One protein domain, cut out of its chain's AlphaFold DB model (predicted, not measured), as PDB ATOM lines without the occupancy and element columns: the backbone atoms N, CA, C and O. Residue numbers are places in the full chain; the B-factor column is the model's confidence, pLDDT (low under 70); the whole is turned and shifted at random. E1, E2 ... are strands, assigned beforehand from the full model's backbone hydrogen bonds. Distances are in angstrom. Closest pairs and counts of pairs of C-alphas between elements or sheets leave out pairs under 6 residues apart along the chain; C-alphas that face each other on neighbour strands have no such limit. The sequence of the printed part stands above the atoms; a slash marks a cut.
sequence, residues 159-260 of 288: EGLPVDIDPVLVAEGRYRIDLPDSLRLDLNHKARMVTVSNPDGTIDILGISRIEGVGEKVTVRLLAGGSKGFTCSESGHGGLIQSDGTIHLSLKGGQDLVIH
ATOM      1  N   GLU A 159     -50.581  49.962  43.895       96.12
ATOM      2  CA  GLU A 159     -50.340  50.966  44.921       96.12
ATOM      3  C   GLU A 159     -49.090  50.603  45.730       96.12
ATOM      4  O   GLU A 159     -48.748  49.429  45.896       96.12
ATOM      5  N   GLY A 160     -48.413  51.623  46.260       93.88
ATOM      6  CA  GLY A 160     -47.222  51.449  47.095       93.88
ATOM      7  C   GLY A 160     -45.907  51.324  46.324       93.88
ATOM      8  O   GLY A 160     -44.866  51.160  46.958       93.88
ATOM      9  N   LEU A 161     -45.914  51.433  44.987       93.94
ATOM     10  CA  LEU A 161     -44.680  51.524  44.200       93.94
ATOM     11  C   LEU A 161     -43.896  52.812  44.508       93.94
ATOM     12  O   LEU A 161     -44.501  53.847  44.803       93.94
ATOM     13  N   PRO A 162     -42.552  52.790  44.403       91.81
ATOM     14  CA  PRO A 162     -41.752  54.008  44.438       91.81
ATOM     15  C   PRO A 162     -42.112  54.934  43.269       91.81
ATOM     16  O   PRO A 162     -42.401  54.474  42.167       91.81
ATOM     17  N   VAL A 163     -42.088  56.246  43.509       90.06
ATOM     18  CA  VAL A 163     -42.530  57.269  42.537       90.06
ATOM     19  C   VAL A 163     -41.639  57.323  41.290       90.06
ATOM     20  O   VAL A 163     -42.074  57.776  40.241       90.06
ATOM     21  N   ASP A 164     -40.395  56.872  41.403       92.00
ATOM     22  CA  ASP A 164     -39.396  56.823  40.335       92.00
ATOM     23  C   ASP A 164     -39.425  55.522  39.517       92.00
ATOM     24  O   ASP A 164     -38.595  55.342  38.627       92.00
ATOM     25  N   ILE A 165     -40.362  54.615  39.810       93.50
ATOM     26  CA  ILE A 165     -40.499  53.338  39.112       93.50
ATOM     27  C   ILE A 165     -41.789  53.333  38.315       93.50
ATOM     28  O   ILE A 165     -42.881  53.269  38.879       93.50
ATOM     29  N   ASP A 166     -41.650  53.321  36.996       94.06
ATOM     30  CA  ASP A 166     -42.784  53.255  36.093       94.06
ATOM     31  C   ASP A 166     -43.046  51.817  35.611       94.06
ATOM     32  O   ASP A 166     -42.132  51.144  35.118       94.06
ATOM     33  N   PRO A 167     -44.292  51.325  35.708       94.88
ATOM     34  CA  PRO A 167     -44.700  50.093  35.052       94.88
ATOM     35  C   PRO A 167     -44.534  50.160  33.533       94.88
ATOM     36  O   PRO A 167     -44.829  51.167  32.898       94.88
ATOM     37  N   VAL A 168     -44.136  49.043  32.931       93.25
ATOM     38  CA  VAL A 168     -43.994  48.903  31.480       93.25
ATOM     39  C   VAL A 168     -45.040  47.928  30.954       93.25
ATOM     40  O   VAL A 168     -45.074  46.765  31.356       93.25
ATOM     41  N   LEU A 169     -45.880  48.374  30.026       91.44
ATOM     42  CA  LEU A 169     -46.821  47.532  29.298       91.44
ATOM     43  C   LEU A 169     -46.048  46.600  28.354       91.44
ATOM     44  O   LEU A 169     -45.408  47.032  27.397       91.44
ATOM     45  N   VAL A 170     -46.098  45.297  28.628       90.12
ATOM     46  CA  VAL A 170     -45.396  44.273  27.832       90.12
ATOM     47  C   VAL A 170     -46.330  43.472  26.935       90.12
ATOM     48  O   VAL A 170     -45.858  42.782  26.037       90.12
ATOM     49  N   ALA A 171     -47.628  43.490  27.214       86.50
ATOM     50  CA  ALA A 171     -48.702  43.012  26.352       86.50
ATOM     51  C   ALA A 171     -50.029  43.563  26.897       86.50
ATOM     52  O   ALA A 171     -50.054  44.052  28.025       86.50
ATOM     53  N   GLU A 172     -51.129  43.396  26.167       85.19
ATOM     54  CA  GLU A 172     -52.484  43.708  26.647       85.19
ATOM     55  C   GLU A 172     -52.728  43.198  28.086       85.19
ATOM     56  O   GLU A 172     -52.616  42.000  28.380       85.19
ATOM     57  N   GLY A 173     -53.007  44.131  29.006       87.81
ATOM     58  CA  GLY A 173     -53.243  43.849  30.426       87.81
ATOM     59  C   GLY A 173     -52.065  43.192  31.162       87.81
ATOM     60  O   GLY A 173     -52.259  42.596  32.229       87.81
ATOM     61  N   ARG A 174     -50.851  43.236  30.601       92.00
ATOM     62  CA  ARG A 174     -49.637  42.689  31.212       92.00
ATOM     63  C   ARG A 174     -48.605  43.773  31.427       92.00
ATOM     64  O   ARG A 174     -48.101  44.362  30.471       92.00
ATOM     65  N   TYR A 175     -48.220  43.939  32.681       94.81
ATOM     66  CA  TYR A 175     -47.268  44.957  33.098       94.81
ATOM     67  C   TYR A 175     -46.038  44.302  33.693       94.81
ATOM     68  O   TYR A 175     -46.140  43.301  34.402       94.81
ATOM     69  N   ARG A 176     -44.881  44.881  33.412       95.38
ATOM     70  CA  ARG A 176     -43.623  44.563  34.069       95.38
ATOM     71  C   ARG A 176     -43.207  45.732  34.937       95.38
ATOM     72  O   ARG A 176     -43.264  46.872  34.491       95.38
ATOM     73  N   ILE A 177     -42.754  45.430  36.141       96.06
ATOM     74  CA  ILE A 177     -42.151  46.396  37.044       96.06
ATOM     75  C   ILE A 177     -40.806  45.836  37.476       96.06
ATOM     76  O   ILE A 177     -40.743  44.763  38.076       96.06
ATOM     77  N   ASP A 178     -39.744  46.566  37.164       94.88
ATOM     78  CA  ASP A 178     -38.404  46.266  37.646       94.88
ATOM     79  C   ASP A 178     -38.168  47.096  38.918       94.88
ATOM     80  O   ASP A 178     -38.134  48.325  38.886       94.88
ATOM     81  N   LEU A 179     -38.088  46.412  40.059       93.06
ATOM     82  CA  LEU A 179     -37.842  46.996  41.374       93.06
ATOM     83  C   LEU A 179     -36.334  47.017  41.696       93.06
ATOM     84  O   LEU A 179     -35.534  46.366  41.013       93.06
ATOM     85  N   PRO A 180     -35.918  47.733  42.761       89.00
ATOM     86  CA  PRO A 180     -34.549  47.674  43.255       89.00
ATOM     87  C   PRO A 180     -34.124  46.242  43.608       89.00
ATOM     88  O   PRO A 180     -34.938  45.325  43.718       89.00
ATOM     89  N   ASP A 181     -32.818  46.044  43.777       86.19
ATOM     90  CA  ASP A 181     -32.209  44.745  44.094       86.19
ATOM     91  C   ASP A 181     -32.416  43.648  43.035       86.19
ATOM     92  O   ASP A 181     -32.153  42.482  43.303       86.19
ATOM     93  N   SER A 182     -32.776  44.007  41.795       89.44
ATOM     94  CA  SER A 182     -33.071  43.069  40.688       89.44
ATOM     95  C   SER A 182     -34.333  42.227  40.895       89.44
ATOM     96  O   SER A 182     -34.485  41.173  40.276       89.44
ATOM     97  N   LEU A 183     -35.238  42.679  41.762       93.94
ATOM     98  CA  LEU A 183     -36.560  42.092  41.919       93.94
ATOM     99  C   LEU A 183     -37.445  42.520  40.744       93.94
ATOM    100  O   LEU A 183     -37.466  43.692  40.376       93.94
ATOM    101  N   ARG A 184     -38.213  41.597  40.163       96.06
ATOM    102  CA  ARG A 184     -39.125  41.925  39.058       96.06
ATOM    103  C   ARG A 184     -40.524  41.396  39.308       96.06
ATOM    104  O   ARG A 184     -40.687  40.230  39.653       96.06
ATOM    105  N   LEU A 185     -41.529  42.226  39.049       97.19
ATOM    106  CA  LEU A 185     -42.932  41.836  39.047       97.19
ATOM    107  C   LEU A 185     -43.440  41.776  37.607       97.19
ATOM    108  O   LEU A 185     -43.272  42.722  36.843       97.19
ATOM    109  N   ASP A 186     -44.107  40.685  37.244       96.81
ATOM    110  CA  ASP A 186     -44.934  40.614  36.041       96.81
ATOM    111  C   ASP A 186     -46.398  40.430  36.456       96.81
ATOM    112  O   ASP A 186     -46.784  39.395  37.009       96.81
ATOM    113  N   LEU A 187     -47.219  41.441  36.184       96.12
ATOM    114  CA  LEU A 187     -48.655  41.434  36.434       96.12
ATOM    115  C   LEU A 187     -49.373  40.941  35.184       96.12
ATOM    116  O   LEU A 187     -49.033  41.300  34.058       96.12
ATOM    117  N   ASN A 188     -50.404  40.135  35.391       94.19
ATOM    118  CA  ASN A 188     -51.297  39.677  34.345       94.19
ATOM    119  C   ASN A 188     -52.734  39.891  34.815       94.19
ATOM    120  O   ASN A 188     -53.273  39.061  35.551       94.19
ATOM    121  N   HIS A 189     -53.342  40.993  34.371       93.12
ATOM    122  CA  HIS A 189     -54.704  41.377  34.751       93.12
ATOM    123  C   HIS A 189     -55.727  40.331  34.335       93.12
ATOM    124  O   HIS A 189     -56.530  39.904  35.158       93.12
ATOM    125  N   LYS A 190     -55.618  39.802  33.110       90.44
ATOM    126  CA  LYS A 190     -56.520  38.755  32.605       90.44
ATOM    127  C   LYS A 190     -56.503  37.492  33.464       90.44
ATOM    128  O   LYS A 190     -57.530  36.851  33.655       90.44
ATOM    129  N   ALA A 191     -55.330  37.109  33.965       92.00
ATOM    130  CA  ALA A 191     -55.203  35.948  34.841       92.00
ATOM    131  C   ALA A 191     -55.414  36.273  36.327       92.00
ATOM    132  O   ALA A 191     -55.509  35.344  37.128       92.00
ATOM    133  N   ARG A 192     -55.471  37.559  36.694       94.75
ATOM    134  CA  ARG A 192     -55.508  38.053  38.079       94.75
ATOM    135  C   ARG A 192     -54.364  37.466  38.910       94.75
ATOM    136  O   ARG A 192     -54.566  36.881  39.978       94.75
ATOM    137  N   MET A 193     -53.160  37.542  38.341       95.88
ATOM    138  CA  MET A 193     -51.938  36.994  38.925       95.88
ATOM    139  C   MET A 193     -50.792  37.999  38.862       95.88
ATOM    140  O   MET A 193     -50.643  38.725  37.878       95.88
ATOM    141  N   VAL A 194     -49.928  37.947  39.871       97.62
ATOM    142  CA  VAL A 194     -48.591  38.533  39.855       97.62
ATOM    143  C   VAL A 194     -47.549  37.424  39.956       97.62
ATOM    144  O   VAL A 194     -47.712  36.457  40.698       97.62
ATOM    145  N   THR A 195     -46.490  37.547  39.165       97.75
ATOM    146  CA  THR A 195     -45.284  36.731  39.288       97.75
ATOM    147  C   THR A 195     -44.166  37.608  39.823       97.75
ATOM    148  O   THR A 195     -43.872  38.634  39.217       97.75
ATOM    149  N   VAL A 196     -43.548  37.210  40.928       97.38
ATOM    150  CA  VAL A 196     -42.382  37.878  41.504       97.38
ATOM    151  C   VAL A 196     -41.161  37.029  41.174       97.38
ATOM    152  O   VAL A 196     -41.091  35.868  41.560       97.38
ATOM    153  N   SER A 197     -40.236  37.577  40.391       97.00
ATOM    154  CA  SER A 197     -38.964  36.934  40.053       97.00
ATOM    155  C   SER A 197     -37.884  37.473  40.978       97.00
ATOM    156  O   SER A 197     -37.576  38.668  40.928       97.00
ATOM    157  N   ASN A 198     -37.325  36.596  41.806       95.50
ATOM    158  CA  ASN A 198     -36.403  36.971  42.866       95.50
ATOM    159  C   ASN A 198     -34.935  36.919  42.397       95.50
ATOM    160  O   ASN A 198     -34.594  36.137  41.503       95.50
ATOM    161  N   PRO A 199     -34.032  37.720  42.998       93.12
ATOM    162  CA  PRO A 199     -32.623  37.783  42.585       93.12
ATOM    163  C   PRO A 199     -31.839  36.483  42.805       93.12
ATOM    164  O   PRO A 199     -30.828  36.241  42.146       93.12
ATOM    165  N   ASP A 200     -32.288  35.642  43.736       91.19
ATOM    166  CA  ASP A 200     -31.733  34.313  44.019       91.19
ATOM    167  C   ASP A 200     -32.214  33.232  43.031       91.19
ATOM    168  O   ASP A 200     -31.741  32.094  43.075       91.19
ATOM    169  N   GLY A 201     -33.105  33.599  42.104       92.88
ATOM    170  CA  GLY A 201     -33.652  32.733  41.069       92.88
ATOM    171  C   GLY A 201     -34.943  32.016  41.462       92.88
ATOM    172  O   GLY A 201     -35.446  31.239  40.646       92.88
ATOM    173  N   THR A 202     -35.489  32.251  42.662       95.94
ATOM    174  CA  THR A 202     -36.822  31.741  43.009       95.94
ATOM    175  C   THR A 202     -37.909  32.575  42.331       95.94
ATOM    176  O   THR A 202     -37.677  33.695  41.863       95.94
ATOM    177  N   ILE A 203     -39.103  31.997  42.202       97.38
ATOM    178  CA  ILE A 203     -40.247  32.676  41.588       97.38
ATOM    179  C   ILE A 203     -41.487  32.443  42.437       97.38
ATOM    180  O   ILE A 203     -41.899  31.297  42.607       97.38
ATOM    181  N   ASP A 204     -42.138  33.520  42.861       97.19
ATOM    182  CA  ASP A 204     -43.431  33.469  43.534       97.19
ATOM    183  C   ASP A 204     -44.556  33.755  42.536       97.19
ATOM    184  O   ASP A 204     -44.572  34.782  41.861       97.19
ATOM    185  N   ILE A 205     -45.523  32.847  42.433       97.81
ATOM    186  CA  ILE A 205     -46.719  32.990  41.599       97.81
ATOM    187  C   ILE A 205     -47.908  33.175  42.533       97.81
ATOM    188  O   ILE A 205     -48.289  32.248  43.252       97.81
ATOM    189  N   LEU A 206     -48.506  34.364  42.507       97.88
ATOM    190  CA  LEU A 206     -49.532  34.781  43.454       97.88
ATOM    191  C   LEU A 206     -50.796  35.210  42.707       97.88
ATOM    192  O   LEU A 206     -50.780  36.118  41.879       97.88
ATOM    193  N   GLY A 207     -51.911  34.569  43.022       95.75
ATOM    194  CA  GLY A 207     -53.229  34.895  42.502       95.75
ATOM    195  C   GLY A 207     -54.322  34.167  43.271       95.75
ATOM    196  O   GLY A 207     -54.076  33.228  44.033       95.75
ATOM    197  N   ILE A 208     -55.571  34.575  43.057       90.94
ATOM    198  CA  ILE A 208     -56.716  33.999  43.778       90.94
ATOM    199  C   ILE A 208     -56.832  32.478  43.585       90.94
ATOM    200  O   ILE A 208     -57.146  31.738  44.527       90.94
ATOM    201  N   SER A 209     -56.531  31.994  42.378       89.81
ATOM    202  CA  SER A 209     -56.603  30.584  41.993       89.81
ATOM    203  C   SER A 209     -55.322  29.801  42.292       89.81
ATOM    204  O   SER A 209     -55.382  28.576  42.398       89.81
ATOM    205  N   ARG A 210     -54.178  30.478  42.459       93.88
ATOM    206  CA  ARG A 210     -52.857  29.842  42.532       93.88
ATOM    207  C   ARG A 210     -51.907  30.624  43.436       93.88
ATOM    208  O   ARG A 210     -51.684  31.805  43.214       93.88
ATOM    209  N   ILE A 211     -51.331  29.942  44.422       96.75
ATOM    210  CA  ILE A 211     -50.253  30.464  45.268       96.75
ATOM    211  C   ILE A 211     -49.163  29.396  45.295       96.75
ATOM    212  O   ILE A 211     -49.394  28.302  45.810       96.75
ATOM    213  N   GLU A 212     -48.015  29.686  44.696       96.94
ATOM    214  CA  GLU A 212     -46.946  28.711  44.476       96.94
ATOM    215  C   GLU A 212     -45.583  29.399  44.451       96.94
ATOM    216  O   GLU A 212     -45.473  30.510  43.944       96.94
ATOM    217  N   GLY A 213     -44.556  28.718  44.959       96.06
ATOM    218  CA  GLY A 213     -43.161  29.126  44.819       96.06
ATOM    219  C   GLY A 213     -42.396  28.101  43.995       96.06
ATOM    220  O   GLY A 213     -42.546  26.892  44.192       96.06
ATOM    221  N   VAL A 214     -41.576  28.576  43.065       96.88
ATOM    222  CA  VAL A 214     -40.647  27.766  42.278       96.88
ATOM    223  C   VAL A 214     -39.253  27.965  42.848       96.88
ATOM    224  O   VAL A 214     -38.765  29.087  42.928       96.88
ATOM    225  N   GLY A 215     -38.606  26.867  43.238       95.44
ATOM    226  CA  GLY A 215     -37.305  26.925  43.912       95.44
ATOM    227  C   GLY A 215     -37.394  27.307  45.391       95.44
ATOM    228  O   GLY A 215     -36.362  27.380  46.046       95.44
ATOM    229  N   GLU A 216     -38.606  27.491  45.922       96.31
ATOM    230  CA  GLU A 216     -38.827  27.901  47.304       96.31
ATOM    231  C   GLU A 216     -40.103  27.311  47.902       96.31
ATOM    232  O   GLU A 216     -41.005  26.864  47.185       96.31
ATOM    233  N   LYS A 217     -40.185  27.281  49.235       96.31
ATOM    234  CA  LYS A 217     -41.358  26.752  49.928       96.31
ATOM    235  C   LYS A 217     -42.315  27.876  50.298       96.31
ATOM    236  O   LYS A 217     -41.996  28.733  51.122       96.31
ATOM    237  N   VAL A 218     -43.551  27.754  49.819       97.25
ATOM    238  CA  VAL A 218     -44.648  28.657  50.180       97.25
ATOM    239  C   VAL A 218     -45.598  27.985  51.163       97.25
ATOM    240  O   VAL A 218     -46.078  26.870  50.947       97.25
ATOM    241  N   THR A 219     -45.873  28.669  52.270       97.50
ATOM    242  CA  THR A 219     -46.886  28.260  53.248       97.50
ATOM    243  C   THR A 219     -48.139  29.089  53.032       97.50
ATOM    244  O   THR A 219     -48.074  30.313  53.050       97.50
ATOM    245  N   VAL A 220     -49.284  28.425  52.859       97.19
ATOM    246  CA  VAL A 220     -50.581  29.079  52.647       97.19
ATOM    247  C   VAL A 220     -51.507  28.777  53.816       97.19
ATOM    248  O   VAL A 220     -51.648  27.628  54.238       97.19
ATOM    249  N   ARG A 221     -52.177  29.811  54.323       95.62
ATOM    250  CA  ARG A 221     -53.182  29.714  55.379       95.62
ATOM    251  C   ARG A 221     -54.511  30.275  54.890       95.62
ATOM    252  O   ARG A 221     -54.605  31.439  54.517       95.62
ATOM    253  N   LEU A 222     -55.558  29.461  54.973       94.31
ATOM    254  CA  LEU A 222     -56.932  29.906  54.739       94.31
ATOM    255  C   LEU A 222     -57.419  30.753  55.923       94.31
ATOM    256  O   LEU A 222     -57.219  30.384  57.085       94.31
ATOM    257  N   LEU A 223     -58.055  31.883  55.625       93.31
ATOM    258  CA  LEU A 223     -58.600  32.819  56.606       93.31
ATOM    259  C   LEU A 223     -60.126  32.914  56.477       93.31
ATOM    260  O   LEU A 223     -60.726  32.482  55.488       93.31
ATOM    261  N   ALA A 224     -60.771  33.473  57.502       85.75
ATOM    262  CA  ALA A 224     -62.205  33.737  57.464       85.75
ATOM    263  C   ALA A 224     -62.537  34.734  56.340       85.75
ATOM    264  O   ALA A 224     -61.781  35.671  56.101       85.75
ATOM    265  N   GLY A 225     -63.663  34.524  55.651       83.75
ATOM    266  CA  GLY A 225     -64.082  35.373  54.528       83.75
ATOM    267  C   GLY A 225     -63.491  34.992  53.164       83.75
ATOM    268  O   GLY A 225     -63.711  35.713  52.200       83.75
ATOM    269  N   GLY A 226     -62.778  33.864  53.064       87.56
ATOM    270  CA  GLY A 226     -62.268  33.331  51.790       87.56
ATOM    271  C   GLY A 226     -60.878  33.833  51.391       87.56
ATOM    272  O   GLY A 226     -60.319  33.343  50.412       87.56
ATOM    273  N   SER A 227     -60.297  34.751  52.164       94.31
ATOM    274  CA  SER A 227     -58.937  35.244  51.948       94.31
ATOM    275  C   SER A 227     -57.876  34.183  52.265       94.31
ATOM    276  O   SER A 227     -58.083  33.272  53.075       94.31
ATOM    277  N   LYS A 228     -56.702  34.324  51.650       97.06
ATOM    278  CA  LYS A 228     -55.558  33.418  51.793       97.06
ATOM    279  C   LYS A 228     -54.334  34.211  52.233       97.06
ATOM    280  O   LYS A 228     -53.877  35.082  51.504       97.06
ATOM    281  N   GLY A 229     -53.801  33.914  53.413       96.94
ATOM    282  CA  GLY A 229     -52.484  34.401  53.819       96.94
ATOM    283  C   GLY A 229     -51.387  33.515  53.237       96.94
ATOM    284  O   GLY A 229     -51.577  32.299  53.153       96.94
ATOM    285  N   PHE A 230     -50.248  34.092  52.865       97.44
ATOM    286  CA  PHE A 230     -49.096  33.334  52.380       97.44
ATOM    287  C   PHE A 230     -47.773  33.872  52.930       97.44
ATOM    288  O   PHE A 230     -47.671  35.039  53.307       97.44
ATOM    289  N   THR A 231     -46.769  33.001  52.976       97.44
ATOM    290  CA  THR A 231     -45.380  33.338  53.312       97.44
ATOM    291  C   THR A 231     -44.429  32.468  52.499       97.44
ATOM    292  O   THR A 231     -44.586  31.240  52.491       97.44
ATOM    293  N   CYS A 232     -43.444  33.096  51.878       96.44
ATOM    294  CA  CYS A 232     -42.402  32.503  51.051       96.44
ATOM    295  C   CYS A 232     -41.114  32.433  51.881       96.44
ATOM    296  O   CYS A 232     -40.724  33.415  52.519       96.44
ATOM    297  N   SER A 233     -40.526  31.242  52.008       93.81
ATOM    298  CA  SER A 233     -39.534  31.000  53.068       93.81
ATOM    299  C   SER A 233     -38.159  31.570  52.711       93.81
ATOM    300  O   SER A 233     -37.474  32.107  53.580       93.81
ATOM    301  N   GLU A 234     -37.766  31.468  51.446       92.06
ATOM    302  CA  GLU A 234     -36.451  31.848  50.944       92.06
ATOM    303  C   GLU A 234     -36.430  33.326  50.532       92.06
ATOM    304  O   GLU A 234     -35.602  34.099  51.039       92.06
ATOM    305  N   SER A 235     -37.402  33.745  49.711       91.75
ATOM    306  CA  SER A 235     -37.547  35.145  49.292       91.75
ATOM    307  C   SER A 235     -37.924  36.058  50.458       91.75
ATOM    308  O   SER A 235     -37.633  37.255  50.443       91.75
ATOM    309  N   GLY A 236     -38.521  35.496  51.517       92.81
ATOM    310  CA  GLY A 236     -38.994  36.223  52.693       92.81
ATOM    311  C   GLY A 236     -40.217  37.094  52.411       92.81
ATOM    312  O   GLY A 236     -40.547  37.955  53.225       92.81
ATOM    313  N   HIS A 237     -40.858  36.913  51.256       95.62
ATOM    314  CA  HIS A 237     -42.090  37.600  50.898       95.62
ATOM    315  C   HIS A 237     -43.277  37.017  51.660       95.62
ATOM    316  O   HIS A 237     -43.276  35.870  52.113       95.62
ATOM    317  N   GLY A 238     -44.324  37.807  51.811       96.56
ATOM    318  CA  GLY A 238     -45.554  37.335  52.417       96.56
ATOM    319  C   GLY A 238     -46.698  38.269  52.119       96.56
ATOM    320  O   GLY A 238     -46.524  39.296  51.471       96.56
ATOM    321  N   GLY A 239     -47.884  37.909  52.588       96.81
ATOM    322  CA  GLY A 239     -49.025  38.778  52.388       96.81
ATOM    323  C   GLY A 239     -50.366  38.086  52.469       96.81
ATOM    324  O   GLY A 239     -50.530  37.024  53.081       96.81
ATOM    325  N   LEU A 240     -51.342  38.737  51.848       97.06
ATOM    326  CA  LEU A 240     -52.744  38.364  51.863       97.06
ATOM    327  C   LEU A 240     -53.326  38.497  50.460       97.06
ATOM    328  O   LEU A 240     -53.256  39.555  49.850       97.06
ATOM    329  N   ILE A 241     -53.988  37.448  49.989       97.31
ATOM    330  CA  ILE A 241     -54.864  37.512  48.823       97.31
ATOM    331  C   ILE A 241     -56.300  37.554  49.331       97.31
ATOM    332  O   ILE A 241     -56.744  36.635  50.029       97.31
ATOM    333  N   GLN A 242     -57.008  38.636  49.033       95.56
ATOM    334  CA  GLN A 242     -58.406  38.822  49.404       95.56
ATOM    335  C   GLN A 242     -59.329  37.956  48.535       95.56
ATOM    336  O   GLN A 242     -58.932  37.425  47.496       95.56
ATOM    337  N   SER A 243     -60.570  37.763  48.983       92.50
ATOM    338  CA  SER A 243     -61.564  36.955  48.265       92.50
ATOM    339  C   SER A 243     -62.015  37.573  46.942       92.50
ATOM    340  O   SER A 243     -62.483  36.847  46.069       92.50
ATOM    341  N   ASP A 244     -61.845  38.883  46.779       92.00
ATOM    342  CA  ASP A 244     -62.055  39.590  45.520       92.00
ATOM    343  C   ASP A 244     -60.891  39.397  44.541       92.00
ATOM    344  O   ASP A 244     -61.088  39.640  43.362       92.00
ATOM    345  N   GLY A 245     -59.724  38.913  44.982       92.81
ATOM    346  CA  GLY A 245     -58.516  38.725  44.176       92.81
ATOM    347  C   GLY A 245     -57.447  39.806  44.352       92.81
ATOM    348  O   GLY A 245     -56.359  39.640  43.803       92.81
ATOM    349  N   THR A 246     -57.713  40.856  45.132       96.31
ATOM    350  CA  THR A 246     -56.725  41.889  45.476       96.31
ATOM    351  C   THR A 246     -55.569  41.268  46.264       96.31
ATOM    352  O   THR A 246     -55.784  40.494  47.207       96.31
ATOM    353  N   ILE A 247     -54.332  41.597  45.888       97.88
ATOM    354  CA  ILE A 247     -53.118  41.047  46.505       97.88
ATOM    355  C   ILE A 247     -52.435  42.134  47.325       97.88
ATOM    356  O   ILE A 247     -51.990  43.137  46.785       97.88
ATOM    357  N   HIS A 248     -52.307  41.893  48.624       97.75
ATOM    358  CA  HIS A 248     -51.453  42.650  49.533       97.75
ATOM    359  C   HIS A 248     -50.135  41.891  49.633       97.75
ATOM    360  O   HIS A 248     -50.116  40.778  50.165       97.75
ATOM    361  N   LEU A 249     -49.062  42.448  49.080       97.75
ATOM    362  CA  LEU A 249     -47.747  41.824  48.982       97.75
ATOM    363  C   LEU A 249     -46.733  42.613  49.810       97.75
ATOM    364  O   LEU A 249     -46.389  43.738  49.469       97.75
ATOM    365  N   SER A 250     -46.211  41.982  50.853       97.00
ATOM    366  CA  SER A 250     -45.092  42.477  51.646       97.00
ATOM    367  C   SER A 250     -43.792  41.885  51.118       97.00
ATOM    368  O   SER A 250     -43.550  40.676  51.210       97.00
ATOM    369  N   LEU A 251     -42.943  42.744  50.563       94.69
ATOM    370  CA  LEU A 251     -41.615  42.388  50.083       94.69
ATOM    371  C   LEU A 251     -40.610  42.359  51.240       94.69
ATOM    372  O   LEU A 251     -40.725  43.086  52.226       94.69
ATOM    373  N   LYS A 252     -39.546  41.565  51.088       88.00
ATOM    374  CA  LYS A 252     -38.491  41.413  52.108       88.00
ATOM    375  C   LYS A 252     -37.773  42.724  52.443       88.00
ATOM    376  O   LYS A 252     -37.299  42.887  53.565       88.00
ATOM    377  N   GLY A 253     -37.726  43.663  51.496       81.94
ATOM    378  CA  GLY A 253     -37.184  45.012  51.688       81.94
ATOM    379  C   GLY A 253     -38.040  45.926  52.579       81.94
ATOM    380  O   GLY A 253     -37.655  47.069  52.803       81.94
ATOM    381  N   GLY A 254     -39.182  45.446  53.089       84.94
ATOM    382  CA  GLY A 254     -40.112  46.223  53.913       84.94
ATOM    383  C   GLY A 254     -41.095  47.075  53.109       84.94
ATOM    384  O   GLY A 254     -41.796  47.898  53.688       84.94
ATOM    385  N   GLN A 255     -41.133  46.894  51.788       92.31
ATOM    386  CA  GLN A 255     -42.092  47.557  50.918       92.31
ATOM    387  C   GLN A 255     -43.372  46.734  50.816       92.31
ATOM    388  O   GLN A 255     -43.324  45.551  50.483       92.31
ATOM    389  N   ASP A 256     -44.501  47.387  51.070       96.31
ATOM    390  CA  ASP A 256     -45.828  46.807  50.920       96.31
ATOM    391  C   ASP A 256     -46.476  47.339  49.642       96.31
ATOM    392  O   ASP A 256     -46.503  48.545  49.396       96.31
ATOM    393  N   LEU A 257     -46.993  46.421  48.832       97.38
ATOM    394  CA  LEU A 257     -47.673  46.698  47.576       97.38
ATOM    395  C   LEU A 257     -49.113  46.203  47.663       97.38
ATOM    396  O   LEU A 257     -49.373  45.122  48.200       97.38
ATOM    397  N   VAL A 258     -50.040  46.961  47.087       98.06
ATOM    398  CA  VAL A 258     -51.423  46.513  46.888       98.06
ATOM    399  C   VAL A 258     -51.683  46.439  45.396       98.06
ATOM    400  O   VAL A 258     -51.490  47.414  44.678       98.06
ATOM    401  N   ILE A 259     -52.069  45.261  44.917       97.88
ATOM    402  CA  ILE A 259     -52.304  45.003  43.499       97.88
ATOM    403  C   ILE A 259     -53.786  44.723  43.299       97.88
ATOM    404  O   ILE A 259     -54.325  43.728  43.796       97.88
ATOM    405  N   HIS A 260     -54.413  45.603  42.536       95.94
ATOM    406  CA  HIS A 260     -55.782  45.520  42.077       95.94
ATOM    407  C   HIS A 260     -55.800  45.006  40.643       95.94
ATOM    408  O   HIS A 260     -55.082  45.490  39.770       95.94
TER     409      HIS A 260
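This is residues 159 to 260 of the 288 residues of an uncharacterized protein of Desulfatitalea sp (UniProt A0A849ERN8). Two antiparallel sheets lie face to face as a sandwich, a six-stranded sheet E1 to E6 and a five-stranded sheet E7 to E11, with their strands running nearly along the same line. The chain zigzags through the first sheet, passes over to the second at the E6 to E7 edge and zigzags back; at the other edge the sheets are only partly face to face, for E1 and E2 reach beyond the second sheet, and residues 159 to 167 cross from beside E11 to E1. The printed part has 102 residues with eleven named strands, E1 to E11 in chain order, and no named helix; the class is all strand, with under half of the residues, 50 of 102, in named elements. The sheet orders are E1 - E2 - E3 - E4 - E5 - E6 and E7 - E8 - E9 - E10 - E11. The whole is compact, with a radius of gyration of the C-alphas of 12.8 A and spans of 36 by 28 by 22 A.

In the larger sheet E1 is residues 168 to 171, 9.1 A from first to last C-alpha, and begins at C-alpha 168, (-43.994, 48.903, 31.480). E2 is residues 174 to 178, 13.4 A; E3 is residues 184 to 188, 13.2 A; E4 is residues 193 to 197, 13.0 A; E5 is residues 203 to 207, 13.2 A; and E6 is residues 211 to 214, 10.4 A. In the second sheet E7 is residues 218 to 222, 13.2 A, beginning at C-alpha 218, (-44.648, 28.657, 50.180). E8 is residues 228 to 232, 13.2 A; E9 is residues 238 to 241, 10.0 A; E10 is residues 247 to 250, 9.6 A; and E11 is residues 256 to 259, 10.0 A, ending at C-alpha 259, (-52.304, 45.003, 43.499).

The larger sheet is a meander, each strand the antiparallel neighbour of the one before, with E1 and E6 as its edge strands. It is twisted, its C-alphas up to 5.0 A off their best plane. E3 and E4 form a hairpin at 162 degrees between directions, with N 186 and O 195 within hydrogen-bond range at 2.9 A. E4 and E5 form one at 167 degrees, with N 194 and O 206 at 2.8 A. E1 and E2 form one at 146 degrees, with N 168 and O 176 at 2.8 A. The second sheet is also a meander, with edge strands E7 and E11, and is twisted, its C-alphas up to 4.1 A off their best plane. E8 and E9 form a hairpin at 157 degrees, with N 230 and O 239 at 3.0 A. E10 and E11 form one at 163 degrees, with N 249 and O 257 at 2.8 A. Between the sheets, the parts that face each other are 11.2 A apart centre to centre, with their best planes 10 degrees apart. The closest C-alphas of E6 and E7 are those of Glu 212 and Val 218, 6.1 A apart. The closest C-alphas of E5 and E9 are those of Gly 207 and Ile 241, 7.0 A apart. E4 and E11 are only just apart, at 8.3 A, and E1 and E11 are apart.

The C-alphas farthest apart are those of Asp 164 and Ala 224, at 36.7 A. The first and last printed C-alphas, of Glu 159 and His 260, are 8.2 A apart. The printed part has no cut, and each link from E1 to E11 is tight. The mean pLDDT of the printed part is 94.0, and no printed residue is under 70.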